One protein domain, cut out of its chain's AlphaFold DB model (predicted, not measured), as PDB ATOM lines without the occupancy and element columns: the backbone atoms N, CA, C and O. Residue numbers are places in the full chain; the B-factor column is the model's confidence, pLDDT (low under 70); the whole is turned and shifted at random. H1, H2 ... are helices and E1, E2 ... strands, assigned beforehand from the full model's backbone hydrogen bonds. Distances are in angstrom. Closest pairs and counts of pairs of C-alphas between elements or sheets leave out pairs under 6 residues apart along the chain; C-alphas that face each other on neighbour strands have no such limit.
ATOM      1  N   LYS A   9     195.094 181.409 179.634       91.56
ATOM      2  CA  LYS A   9     195.940 180.531 180.459       91.56
ATOM      3  C   LYS A   9     195.106 179.640 181.386       91.56
ATOM      4  O   LYS A   9     195.246 178.426 181.357       91.56
ATOM      5  N   ARG A  10     194.147 180.223 182.115       93.12
ATOM      6  CA  ARG A  10     193.265 179.478 183.030       93.12
ATOM      7  C   ARG A  10     192.379 178.461 182.300       93.12
ATOM      8  O   ARG A  10     192.138 177.370 182.811       93.12
ATOM      9  N   LYS A  11     191.870 178.799 181.109       94.50
ATOM     10  CA  LYS A  11     191.097 177.860 180.275       94.50
ATOM     11  C   LYS A  11     191.970 176.718 179.759       94.50
ATOM     12  O   LYS A  11     191.510 175.580 179.739       94.50
ATOM     13  N   LEU A  12     193.203 177.024 179.363       96.00
ATOM     14  CA  LEU A  12     194.183 176.054 178.887       96.00
ATOM     15  C   LEU A  12     194.575 175.081 180.004       96.00
ATOM     16  O   LEU A  12     194.455 173.876 179.817       96.00
ATOM     17  N   GLU A  13     194.929 175.591 181.184       96.56
ATOM     18  CA  GLU A  13     195.206 174.784 182.380       96.56
ATOM     19  C   GLU A  13     194.023 173.874 182.722       96.56
ATOM     20  O   GLU A  13     194.199 172.669 182.891       96.56
ATOM     21  N   LYS A  14     192.796 174.415 182.731       97.44
ATOM     22  CA  LYS A  14     191.585 173.625 182.986       97.44
ATOM     23  C   LYS A  14     191.380 172.523 181.941       97.44
ATOM     24  O   LYS A  14     191.028 171.403 182.303       97.44
ATOM     25  N   ALA A  15     191.597 172.813 180.658       97.88
ATOM     26  CA  ALA A  15     191.478 171.818 179.595       97.88
ATOM     27  C   ALA A  15     192.527 170.702 179.739       97.88
ATOM     28  O   ALA A  15     192.192 169.529 179.580       97.88
ATOM     29  N   ILE A  16     193.767 171.055 180.094       98.12
ATOM     30  CA  ILE A  16     194.850 170.096 180.351       98.12
ATOM     31  C   ILE A  16     194.528 169.229 181.570       98.12
ATOM     32  O   ILE A  16     194.672 168.011 181.495       98.12
ATOM     33  N   MET A  17     194.042 169.821 182.665       98.19
ATOM     34  CA  MET A  17     193.622 169.075 183.857       98.19
ATOM     35  C   MET A  17     192.497 168.087 183.541       98.19
ATOM     36  O   MET A  17     192.589 166.920 183.911       98.19
ATOM     37  N   ASN A  18     191.465 168.523 182.813       98.25
ATOM     38  CA  ASN A  18     190.374 167.640 182.400       98.25
ATOM     39  C   ASN A  18     190.896 166.482 181.538       98.25
ATOM     40  O   ASN A  18     190.572 165.327 181.797       98.25
ATOM     41  N   PHE A  19     191.773 166.766 180.572       98.19
ATOM     42  CA  PHE A  19     192.395 165.727 179.752       98.19
ATOM     43  C   PHE A  19     193.254 164.760 180.582       98.19
ATOM     44  O   PHE A  19     193.255 163.558 180.316       98.19
ATOM     45  N   ALA A  20     193.963 165.253 181.601       98.06
ATOM     46  CA  ALA A  20     194.747 164.425 182.512       98.06
ATOM     47  C   ALA A  20     193.870 163.474 183.341       98.06
ATOM     48  O   ALA A  20     194.258 162.324 183.543       98.06
ATOM     49  N   LEU A  21     192.687 163.925 183.769       98.06
ATOM     50  CA  LEU A  21     191.713 163.102 184.490       98.06
ATOM     51  C   LEU A  21     191.046 162.068 183.575       98.06
ATOM     52  O   LEU A  21     190.964 160.894 183.926       98.06
ATOM     53  N   GLU A  22     190.607 162.481 182.385       97.88
ATOM     54  CA  GLU A  22     189.910 161.606 181.433       97.88
ATOM     55  C   GLU A  22     190.850 160.594 180.759       97.88
ATOM     56  O   GLU A  22     190.454 159.476 180.422       97.88
ATOM     57  N   ARG A  23     192.105 160.985 180.501       97.06
ATOM     58  CA  ARG A  23     193.076 160.217 179.703       97.06
ATOM     59  C   ARG A  23     194.466 160.207 180.358       97.06
ATOM     60  O   ARG A  23     195.455 160.585 179.717       97.06
ATOM     61  N   PRO A  24     194.602 159.678 181.588       97.44
ATOM     62  CA  PRO A  24     195.822 159.796 182.392       97.44
ATOM     63  C   PRO A  24     197.059 159.189 181.727       97.44
ATOM     64  O   PRO A  24     198.150 159.750 181.812       97.44
ATOM     65  N   ARG A  25     196.909 158.068 181.004       97.06
ATOM     66  CA  ARG A  25     198.026 157.441 180.274       97.06
ATOM     67  C   ARG A  25     198.548 158.335 179.147       97.06
ATOM     68  O   ARG A  25     199.757 158.500 179.026       97.06
ATOM     69  N   LEU A  26     197.651 158.928 178.351       96.75
ATOM     70  CA  LEU A  26     198.036 159.821 177.249       96.75
ATOM     71  C   LEU A  26     198.653 161.114 177.775       96.75
ATOM     72  O   LEU A  26     199.648 161.567 177.211       96.75
ATOM     73  N   TYR A  27     198.105 161.663 178.862       97.94
ATOM     74  CA  TYR A  27     198.693 162.811 179.543       97.94
ATOM     75  C   TYR A  27     200.103 162.498 180.049       97.94
ATOM     76  O   TYR A  27     201.053 163.165 179.652       97.94
ATOM     77  N   LYS A  28     200.271 161.430 180.841       97.31
ATOM     78  CA  LYS A  28     201.574 161.035 181.398       97.31
ATOM     79  C   LYS A  28     202.611 160.767 180.305       97.31
ATOM     80  O   LYS A  28     203.749 161.210 180.429       97.31
ATOM     81  N   GLY A  29     202.215 160.076 179.236       96.31
ATOM     82  CA  GLY A  29     203.091 159.787 178.100       96.31
ATOM     83  C   GLY A  29     203.556 161.036 177.352       96.31
ATOM     84  O   GLY A  29     204.636 161.017 176.780       96.31
ATOM     85  N   ASN A  30     202.786 162.127 177.392       97.19
ATOM     86  CA  ASN A  30     203.079 163.372 176.679       97.19
ATOM     87  C   ASN A  30     203.186 164.573 177.636       97.19
ATOM     88  O   ASN A  30     202.867 165.696 177.260       97.19
ATOM     89  N   LYS A  31     203.604 164.356 178.893       97.06
ATOM     90  CA  LYS A  31     203.616 165.410 179.922       97.06
ATOM     91  C   LYS A  31     204.459 166.615 179.503       97.06
ATOM     92  O   LYS A  31     204.024 167.748 179.654       97.06
ATOM     93  N   GLU A  32     205.624 166.354 178.917       97.31
ATOM     94  CA  GLU A  32     206.541 167.391 178.432       97.31
ATOM     95  C   GLU A  32     205.892 168.311 177.395       97.31
ATOM     96  O   GLU A  32     206.104 169.516 177.441       97.31
ATOM     97  N   PHE A  33     205.058 167.768 176.503       97.75
ATOM     98  CA  PHE A  33     204.288 168.586 175.571       97.75
ATOM     99  C   PHE A  33     203.382 169.572 176.315       97.75
ATOM    100  O   PHE A  33     203.402 170.760 176.015       97.75
ATOM    101  N   PHE A  34     202.631 169.113 177.319       98.00
ATOM    102  CA  PHE A  34     201.757 169.991 178.100       98.00
ATOM    103  C   PHE A  34     202.539 171.015 178.932       98.00
ATOM    104  O   PHE A  34     202.119 172.168 179.022       98.00
ATOM    105  N   ASP A  35     203.684 170.624 179.495       97.31
ATOM    106  CA  ASP A  35     204.571 171.537 180.220       97.31
ATOM    107  C   ASP A  35     205.102 172.638 179.280       97.31
ATOM    108  O   ASP A  35     205.051 173.821 179.617       97.31
ATOM    109  N   GLN A  36     205.534 172.278 178.064       97.69
ATOM    110  CA  GLN A  36     205.995 173.240 177.059       97.69
ATOM    111  C   GLN A  36     204.871 174.145 176.540       97.69
ATOM    112  O   GLN A  36     205.094 175.339 176.358       97.69
ATOM    113  N   VAL A  37     203.659 173.615 176.353       97.12
ATOM    114  CA  VAL A  37     202.470 174.414 176.009       97.12
ATOM    115  C   VAL A  37     202.225 175.500 177.060       97.12
ATOM    116  O   VAL A  37     201.945 176.645 176.714       97.12
ATOM    117  N   LEU A  38     202.343 175.157 178.346       96.12
ATOM    118  CA  LEU A  38     202.169 176.115 179.437       96.12
ATOM    119  C   LEU A  38     203.343 177.090 179.554       96.12
ATOM    120  O   LEU A  38     203.114 178.245 179.889       96.12
ATOM    121  N   ALA A  39     204.574 176.670 179.266       95.81
ATOM    122  CA  ALA A  39     205.737 177.558 179.288       95.81
ATOM    123  C   ALA A  39     205.714 178.578 178.135       95.81
ATOM    124  O   ALA A  39     206.027 179.749 178.334       95.81
ATOM    125  N   ARG A  40     205.286 178.148 176.942       95.25
ATOM    126  CA  ARG A  40     205.248 178.955 175.710       95.25
ATOM    127  C   ARG A  40     203.880 179.584 175.440       95.25
ATOM    128  O   ARG A  40     203.623 180.067 174.341       95.25
ATOM    129  N   TYR A  41     202.981 179.603 176.428       93.81
ATOM    130  CA  TYR A  41     201.628 180.129 176.235       93.81
ATOM    131  C   TYR A  41     201.575 181.578 175.703       93.81
ATOM    132  O   TYR A  41     200.653 181.844 174.932       93.81
ATOM    133  N   PRO A  42     202.487 182.517 176.058       92.88
ATOM    134  CA  PRO A  42     202.426 183.876 175.519       92.88
ATOM    135  C   PRO A  42     202.676 183.892 174.006       92.88
ATOM    136  O   PRO A  42     201.884 184.461 173.266       92.88
ATOM    137  N   GLU A  43     203.695 183.160 173.547       94.62
ATOM    138  CA  GLU A  43     204.035 183.000 172.126       94.62
ATOM    139  C   GLU A  43     202.876 182.378 171.335       94.62
ATOM    140  O   GLU A  43     202.486 182.871 170.278       94.62
ATOM    141  N   ILE A  44     202.263 181.328 171.893       94.38
ATOM    142  CA  ILE A  44     201.078 180.680 171.318       94.38
ATOM    143  C   ILE A  44     199.926 181.681 171.172       94.38
ATOM    144  O   ILE A  44     199.229 181.673 170.156       94.38
ATOM    145  N   VAL A  45     199.695 182.526 172.183       93.56
ATOM    146  CA  VAL A  45     198.636 183.543 172.140       93.56
ATOM    147  C   VAL A  45     198.917 184.565 171.047       93.56
ATOM    148  O   VAL A  45     198.003 184.874 170.285       93.56
ATOM    149  N   ASP A  46     200.150 185.049 170.938       93.62
ATOM    150  CA  ASP A  46     200.528 186.042 169.934       93.62
ATOM    151  C   ASP A  46     200.347 185.494 168.513       93.62
ATOM    152  O   ASP A  46     199.681 186.124 167.685       93.62
ATOM    153  N   GLN A  47     200.830 184.276 168.243       94.62
ATOM    154  CA  GLN A  47     200.674 183.638 166.935       94.62
ATOM    155  C   GLN A  47     199.206 183.329 166.612       94.62
ATOM    156  O   GLN A  47     198.741 183.590 165.502       94.62
ATOM    157  N   MET A  48     198.439 182.840 167.589       94.56
ATOM    158  CA  MET A  48     197.005 182.595 167.429       94.56
ATOM    159  C   MET A  48     196.237 183.889 167.120       94.56
ATOM    160  O   MET A  48     195.343 183.893 166.270       94.56
ATOM    161  N   LEU A  49     196.536 184.984 167.826       93.06
ATOM    162  CA  LEU A  49     195.880 186.272 167.601       93.06
ATOM    163  C   LEU A  49     196.208 186.822 166.216       93.06
ATOM    164  O   LEU A  49     195.285 187.256 165.525       93.06
ATOM    165  N   LYS A  50     197.477 186.741 165.800       93.94
ATOM    166  CA  LYS A  50     197.915 187.103 164.450       93.94
ATOM    167  C   LYS A  50     197.152 186.300 163.391       93.94
ATOM    168  O   LYS A  50     196.499 186.891 162.535       93.94
ATOM    169  N   TRP A  51     197.105 184.974 163.530       95.12
ATOM    170  CA  TRP A  51     196.368 184.096 162.615       95.12
ATOM    171  C   TRP A  51     194.886 184.482 162.494       95.12
ATOM    172  O   TRP A  51     194.347 184.594 161.395       95.12
ATOM    173  N   PHE A  52     194.195 184.741 163.608       94.44
ATOM    174  CA  PHE A  52     192.781 185.127 163.559       94.44
ATOM    175  C   PHE A  52     192.526 186.542 163.024       94.44
ATOM    176  O   PHE A  52     191.398 186.815 162.587       94.44
ATOM    177  N   GLN A  53     193.519 187.432 163.087       93.31
ATOM    178  CA  GLN A  53     193.467 188.751 162.458       93.31
ATOM    179  C   GLN A  53     193.635 188.641 160.941       93.31
ATOM    180  O   GLN A  53     192.807 189.175 160.209       93.31
ATOM    181  N   GLU A  54     194.643 187.897 160.480       95.38
ATOM    182  CA  GLU A  54     194.947 187.699 159.055       95.38
ATOM    183  C   GLU A  54     193.895 186.822 158.353       95.38
ATOM    184  O   GLU A  54     193.558 187.039 157.188       95.38
ATOM    185  N   HIS A  55     193.295 185.876 159.082       94.75
ATOM    186  CA  HIS A  55     192.315 184.926 158.556       94.75
ATOM    187  C   HIS A  55     190.974 185.039 159.304       94.75
ATOM    188  O   HIS A  55     190.625 184.173 160.117       94.75
ATOM    189  N   PRO A  56     190.150 186.068 159.021       91.44
ATOM    190  CA  PRO A  56     188.894 186.315 159.739       91.44
ATOM    191  C   PRO A  56     187.863 185.186 159.590       91.44
ATOM    192  O   PRO A  56     187.043 184.983 160.485       91.44
ATOM    193  N   LYS A  57     187.927 184.416 158.492       93.06
ATOM    194  CA  LYS A  57     187.076 183.236 158.251       93.06
ATOM    195  C   LYS A  57     187.560 181.975 158.980       93.06
ATOM    196  O   LYS A  57     186.811 181.006 159.068       93.06
ATOM    197  N   SER A  58     188.793 181.963 159.494       93.56
ATOM    198  CA  SER A  58     189.321 180.800 160.204       93.56
ATOM    199  C   SER A  58     188.656 180.645 161.569       93.56
ATOM    200  O   SER A  58     188.496 181.601 162.335       93.56
ATOM    201  N   THR A  59     188.262 179.411 161.877       93.12
ATOM    202  CA  THR A  59     187.511 179.073 163.091       93.12
ATOM    203  C   THR A  59     188.382 178.463 164.182       93.12
ATOM    204  O   THR A  59     187.925 178.354 165.323       93.12
ATOM    205  N   SER A  60     189.618 178.063 163.863       95.31
ATOM    206  CA  SER A  60     190.503 177.396 164.816       95.31
ATOM    207  C   SER A  60     191.989 177.625 164.559       95.31
ATOM    208  O   SER A  60     192.400 177.885 163.431       95.31
ATOM    209  N   PHE A  61     192.762 177.484 165.629       96.38
ATOM    210  CA  PHE A  61     194.217 177.422 165.666       96.38
ATOM    211  C   PHE A  61     194.624 176.117 166.359       96.38
ATOM    212  O   PHE A  61     193.921 175.658 167.271       96.38
ATOM    213  N   ILE A  62     195.706 175.491 165.910       97.38
ATOM    214  CA  ILE A  62     196.067 174.127 166.306       97.38
ATOM    215  C   ILE A  62     197.450 174.121 166.943       97.38
ATOM    216  O   ILE A  62     198.393 174.659 166.389       97.38
ATOM    217  N   ILE A  63     197.587 173.450 168.080       97.56
ATOM    218  CA  ILE A  63     198.883 173.120 168.674       97.56
ATOM    219  C   ILE A  63     198.993 171.604 168.683       97.56
ATOM    220  O   ILE A  63     198.023 170.931 169.044       97.56
ATOM    221  N   TYR A  64     200.137 171.046 168.305       97.50
ATOM    222  CA  TYR A  64     200.282 169.596 168.275       97.50
ATOM    223  C   TYR A  64     201.698 169.109 168.582       97.50
ATOM    224  O   TYR A  64     202.680 169.843 168.486       97.50
ATOM    225  N   THR A  65     201.768 167.831 168.940       97.31
ATOM    226  CA  THR A  65     202.987 167.022 169.019       97.31
ATOM    227  C   THR A  65     202.696 165.633 168.458       97.31
ATOM    228  O   THR A  65     201.561 165.149 168.515       97.31
ATOM    229  N   TYR A  66     203.737 164.922 168.032       96.06
ATOM    230  CA  TYR A  66     203.665 163.471 167.872       96.06
ATOM    231  C   TYR A  66     203.401 162.786 169.217       96.06
ATOM    232  O   TYR A  66     203.921 163.211 170.253       96.06
ATOM    233  N   ASN A  67     202.577 161.736 169.207       95.31
ATOM    234  CA  ASN A  67     202.220 160.987 170.405       95.31
ATOM    235  C   ASN A  67     203.313 159.974 170.768       95.31
ATOM    236  O   ASN A  67     203.570 159.021 170.034       95.31
ATOM    237  N   ARG A  68     203.874 160.092 171.974       94.62
ATOM    238  CA  ARG A  68     204.891 159.156 172.485       94.62
ATOM    239  C   ARG A  68     204.406 157.717 172.661       94.62
ATOM    240  O   ARG A  68     205.216 156.801 172.697       94.62
ATOM    241  N   LEU A  69     203.096 157.504 172.768       93.94
ATOM    242  CA  LEU A  69     202.516 156.167 172.927       93.94
ATOM    243  C   LEU A  69     202.100 155.520 171.598       93.94
ATOM    244  O   LEU A  69     201.626 154.388 171.597       93.94
ATOM    245  N   SER A  70     202.197 156.229 170.468       93.25
ATOM    246  CA  SER A  70     201.804 155.691 169.164       93.25
ATOM    247  C   SER A  70     202.402 156.506 168.021       93.25
ATOM    248  O   SER A  70     202.059 157.672 167.843       93.25
ATOM    249  N   ARG A  71     203.199 155.838 167.181       90.06
ATOM    250  CA  ARG A  71     203.898 156.418 166.016       90.06
ATOM    251  C   ARG A  71     202.977 156.986 164.932       90.06
ATOM    252  O   ARG A  71     203.443 157.703 164.059       90.06
ATOM    253  N   TRP A  72     201.693 156.643 164.973       93.06
ATOM    254  CA  TRP A  72     200.711 157.013 163.953       93.06
ATOM    255  C   TRP A  72     199.856 158.209 164.360       93.06
ATOM    256  O   TRP A  72     199.130 158.756 163.541       93.06
ATOM    257  N   THR A  73     199.873 158.582 165.639       96.12
ATOM    258  CA  THR A  73     198.928 159.567 166.169       96.12
ATOM    259  C   THR A  73     199.637 160.772 166.755       96.12
ATOM    260  O   THR A  73     200.815 160.736 167.102       96.12
ATOM    261  N   GLU A  74     198.873 161.840 166.896       96.81
ATOM    262  CA  GLU A  74     199.272 163.106 167.487       96.81
ATOM    263  C   GLU A  74     198.427 163.394 168.716       96.81
ATOM    264  O   GLU A  74     197.300 162.900 168.848       96.81
ATOM    265  N   ILE A  75     198.973 164.219 169.603       97.94
ATOM    266  CA  ILE A  75     198.196 164.910 170.627       97.94
ATOM    267  C   ILE A  75     197.980 166.332 170.140       97.94
ATOM    268  O   ILE A  75     198.934 167.016 169.777       97.94
ATOM    269  N   ILE A  76     196.721 166.756 170.123       98.00
ATOM    270  CA  ILE A  76     196.298 168.020 169.533       98.00
ATOM    271  C   ILE A  76     195.558 168.838 170.581       98.00
ATOM    272  O   ILE A  76     194.689 168.318 171.281       98.00
ATOM    273  N   ILE A  77     195.869 170.128 170.635       98.12
ATOM    274  CA  ILE A  77     195.092 171.154 171.319       98.12
ATOM    275  C   ILE A  77     194.507 172.058 170.236       98.12
ATOM    276  O   ILE A  77     195.221 172.801 169.567       98.12
ATOM    277  N   ARG A  78     193.191 171.991 170.053       97.38
ATOM    278  CA  ARG A  78     192.449 172.859 169.138       97.38
ATOM    279  C   ARG A  78     191.861 174.022 169.916       97.38
ATOM    280  O   ARG A  78     191.062 173.822 170.831       97.38
ATOM    281  N   ILE A  79     192.190 175.234 169.494       96.25
ATOM    282  CA  ILE A  79     191.658 176.468 170.062       96.25
ATOM    283  C   ILE A  79     190.706 177.080 169.044       96.25
ATOM    284  O   ILE A  79     191.109 177.465 167.951       96.25
ATOM    285  N   LYS A  80     189.420 177.153 169.380       95.12
ATOM    286  CA  LYS A  80     188.405 177.779 168.527       95.12
ATOM    287  C   LYS A  80     188.422 179.294 168.709       95.12
ATOM    288  O   LYS A  80     188.680 179.774 169.810       95.12
ATOM    289  N   ARG A  81     188.029 180.048 167.677       91.19
ATOM    290  CA  ARG A  81     187.883 181.520 167.739       91.19
ATOM    291  C   ARG A  81     186.935 181.979 168.859       91.19
ATOM    292  O   ARG A  81     187.108 183.057 169.413       91.19
ATOM    293  N   SER A  82     185.974 181.135 169.247       91.25
ATOM    294  CA  SER A  82     185.092 181.353 170.408       91.25
ATOM    295  C   SER A  82     185.803 181.282 171.770       91.25
ATOM    296  O   SER A  82     185.195 181.550 172.804       91.25
ATOM    297  N   GLY A  83     187.078 180.886 171.802       89.88
ATOM    298  CA  GLY A  83     187.860 180.659 173.015       89.88
ATOM    299  C   GLY A  83     187.635 179.288 173.661       89.88
ATOM    300  O   GLY A  83     188.078 179.082 174.793       89.88
ATOM    301  N   LYS A  84     186.936 178.359 172.989       94.50
ATOM    302  CA  LYS A  84     186.826 176.955 173.420       94.50
ATOM    303  C   LYS A  84     188.129 176.213 173.105       94.50
ATOM    304  O   LYS A  84     188.634 176.329 171.992       94.50
ATOM    305  N   ILE A  85     188.622 175.426 174.062       97.19
ATOM    306  CA  ILE A  85     189.832 174.604 173.929       97.19
ATOM    307  C   ILE A  85     189.430 173.128 173.988       97.19
ATOM    308  O   ILE A  85     188.701 172.721 174.891       97.19
ATOM    309  N   GLU A  86     189.876 172.341 173.014       97.44
ATOM    310  CA  GLU A  86     189.605 170.905 172.892       97.44
ATOM    311  C   GLU A  86     190.938 170.155 172.792       97.44
ATOM    312  O   GLU A  86     191.765 170.502 171.950       97.44
ATOM    313  N   ILE A  87     191.149 169.133 173.626       98.25
ATOM    314  CA  ILE A  87     192.362 168.302 173.601       98.25
ATOM    315  C   ILE A  87     191.982 166.881 173.201       98.25
ATOM    316  O   ILE A  87     191.112 166.270 173.821       98.25
ATOM    317  N   PHE A  88     192.614 166.344 172.161       97.44
ATOM    318  CA  PHE A  88     192.294 165.013 171.654       97.44
ATOM    319  C   PHE A  88     193.488 164.348 170.966       97.44
ATOM    320  O   PHE A  88     194.481 164.987 170.623       97.44
ATOM    321  N   LYS A  89     193.376 163.031 170.782       96.94
ATOM    322  CA  LYS A  89     194.314 162.214 170.008       96.94
ATOM    323  C   LYS A  89     193.712 161.948 168.632       96.94
ATOM    324  O   LYS A  89     192.570 161.494 168.576       96.94
ATOM    325  N   ALA A  90     194.467 162.151 167.559       96.06
ATOM    326  CA  ALA A  90     194.018 161.827 166.203       96.06
ATOM    327  C   ALA A  90     195.192 161.517 165.259       96.06
ATOM    328  O   ALA A  90     196.351 161.646 165.641       96.06
ATOM    329  N   TYR A  91     194.881 161.030 164.058       95.31
ATOM    330  CA  TYR A  91     195.853 160.651 163.030       95.31
ATOM    331  C   TYR A  91     196.165 161.854 162.132       95.31
ATOM    332  O   TYR A  91     195.233 162.410 161.554       95.31
ATOM    333  N   LYS A  92     197.449 162.237 162.039       89.19
ATOM    334  CA  LYS A  92     197.991 163.230 161.091       89.19
ATOM    335  C   LYS A  92     197.128 164.481 160.899       89.19
ATOM    336  O   LYS A  92     196.818 164.896 159.787       89.19
ATOM    337  N   VAL A  93     196.688 165.087 161.997       86.75
ATOM    338  CA  VAL A  93     195.735 166.199 161.927       86.75
ATOM    339  C   VAL A  93     196.383 167.446 161.351       86.75
ATOM    340  O   VAL A  93     195.708 168.171 160.623       86.75
ATOM    341  N   HIS A  94     197.671 167.659 161.625       89.12
ATOM    342  CA  HIS A  94     198.432 168.792 161.098       89.12
ATOM    343  C   HIS A  94     198.422 168.876 159.562       89.12
ATOM    344  O   HIS A  94     198.421 169.982 159.040       89.12
ATOM    345  N   GLU A  95     198.321 167.748 158.843       91.75
ATOM    346  CA  GLU A  95     198.281 167.721 157.370       91.75
ATOM    347  C   GLU A  95     197.038 168.430 156.792       91.75
ATOM    348  O   GLU A  95     197.032 168.824 155.630       91.75
ATOM    349  N   ASN A  96     195.993 168.644 157.602       91.00
ATOM    350  CA  ASN A  96     194.767 169.333 157.185       91.00
ATOM    351  C   ASN A  96     194.813 170.857 157.389       91.00
ATOM    352  O   ASN A  96     193.808 171.532 157.159       91.00
ATOM    353  N   TYR A  97     195.924 171.401 157.887       89.62
ATOM    354  CA  TYR A  97     196.034 172.800 158.287       89.62
ATOM    355  C   TYR A  97     197.274 173.456 157.675       89.62
ATOM    356  O   TYR A  97     198.307 172.819 157.491       89.62
ATOM    357  N   GLY A  98     197.162 174.748 157.355       87.00
ATOM    358  CA  GLY A  98     198.287 175.524 156.830       87.00
ATOM    359  C   GLY A  98     199.387 175.737 157.881       87.00
ATOM    360  O   GLY A  98     199.090 175.709 159.079       87.00
ATOM    361  N   PRO A  99     200.639 175.999 157.460       85.06
ATOM    362  CA  PRO A  99     201.783 176.143 158.367       85.06
ATOM    363  C   PRO A  99     201.593 177.260 159.404       85.06
ATOM    364  O   PRO A  99     201.995 177.102 160.551       85.06
ATOM    365  N   ASP A 100     200.901 178.342 159.044       88.81
ATOM    366  CA  ASP A 100     200.654 179.473 159.948       88.81
ATOM    367  C   ASP A 100     199.464 179.246 160.903       88.81
ATOM    368  O   ASP A 100     199.303 179.968 161.889       88.81
ATOM    369  N   GLN A 101     198.641 178.220 160.645       92.88
ATOM    370  CA  GLN A 101     197.508 177.821 161.493       92.88
ATOM    371  C   GLN A 101     197.917 176.870 162.627       92.88
ATOM    372  O   GLN A 101     197.133 176.628 163.556       92.88
ATOM    373  N   ILE A 102     199.109 176.282 162.516       95.06
ATOM    374  CA  ILE A 102     199.600 175.240 163.408       95.06
ATOM    375  C   ILE A 102     200.793 175.726 164.230       95.06
ATOM    376  O   ILE A 102     201.593 176.550 163.800       95.06
ATOM    377  N   PHE A 103     200.932 175.154 165.419       96.12
ATOM    378  CA  PHE A 103     202.056 175.360 166.315       96.12
ATOM    379  C   PHE A 103     202.592 173.998 166.751       96.12
ATOM    380  O   PHE A 103     201.934 173.263 167.495       96.12
ATOM    381  N   PHE A 104     203.776 173.634 166.267       96.31
ATOM    382  CA  PHE A 104     204.403 172.367 166.626       96.31
ATOM    383  C   PHE A 104     205.249 172.511 167.892       96.31
ATOM    384  O   PHE A 104     206.062 173.427 168.020       96.31
ATOM    385  N   ILE A 105     205.089 171.564 168.813       96.00
ATOM    386  CA  ILE A 105     205.932 171.436 170.000       96.00
ATOM    387  C   ILE A 105     206.639 170.092 169.937       96.00
ATOM    388  O   ILE A 105     206.016 169.034 170.046       96.00
TER     389      ILE A 105
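This is residues 9 to 105 of the 110 residues of an uncharacterized protein of Chloroflexi bacterium (UniProt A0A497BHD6). A strongly twisted sheet of four strands has the long helix H1 over its edge strand E3 and the short H5 on the face opposite to H1, while H4 lies slantwise over the inner strand E1. H1 and H3 run side by side in opposite directions, H3 only grazing the sheet, and little H2 turns the corner between them at one end. The printed part has 97 residues, with five named helices and four named strands in the order H1 H2 H3 H4 E1 E2 E3 H5 E4. The sheet's order is E3 E2 E1 E4, mixed, and the class is mixed, helices and strands. The whole is compact, with a radius of gyration of the C-alphas of 12.8 A and spans of 37 by 29 by 19 A.

Begin at C-alpha 60, at (190.503, 177.396, 164.816), where E1, residues 60 to 66, starts its 19.4 A. Next come E2, residues 73 to 80, 21.2 A, and E3, residues 85 to 91, 18.7 A. E4, residues 102 to 104, ends at C-alpha 104, (204.403, 172.367, 166.626). Find C-alpha 9 at (195.940, 180.531, 180.459); from there H1 runs to residue 22, 19.9 A. H2 is residues 24 to 29, H3 residues 31 to 39, 12.3 A, H4 residues 41 to 54, 19.9 A, and H5 residues 93 to 96.

E1, E2 and E3 form a meander, each strand the antiparallel neighbour of the one before, in two hairpins. Look for N 63 and O 77, 2.9 A, between E1 and E2, and N 76 and O 88, 2.9 A, between E2 and E3. The edge strand E4 is parallel to E1, with N 103 and O 62 at 2.8 A. E3, H5 and E4 make a split strand-helix-strand unit, two strands of one sheet joined through a helix, with E2 and E1 between them in the sheet, and its crossover is right-handed. H1 is over E3 at a height over the sheet of 8.4 A; its closest C-alphas, Ala 15 and Ile 85, are 6.5 A apart. H4 is over E1 at a height of 9.1 A, with the C-alphas of Met 48 and Phe 61 closest, 6.1 A. H1 and H3 only just touch, with 3 pairs of C-alphas within 8 A, the closest Ile 16 and Phe 34 at 7.3 A. H1 touches H2 only at the corner, the C-alphas of Ala 20 and Tyr 27 closest at 5.2 A. In H1, H2, H3 and H4 every O i to N i+4 pair is within hydrogen-bond range; H5 is too short for such a pair.

The C-alphas farthest apart, Arg 25 and Glu 54, are 37.1 A apart. The printed part has no cut and no long link. Its mean pLDDT is 95.0, and no printed residue is under 70.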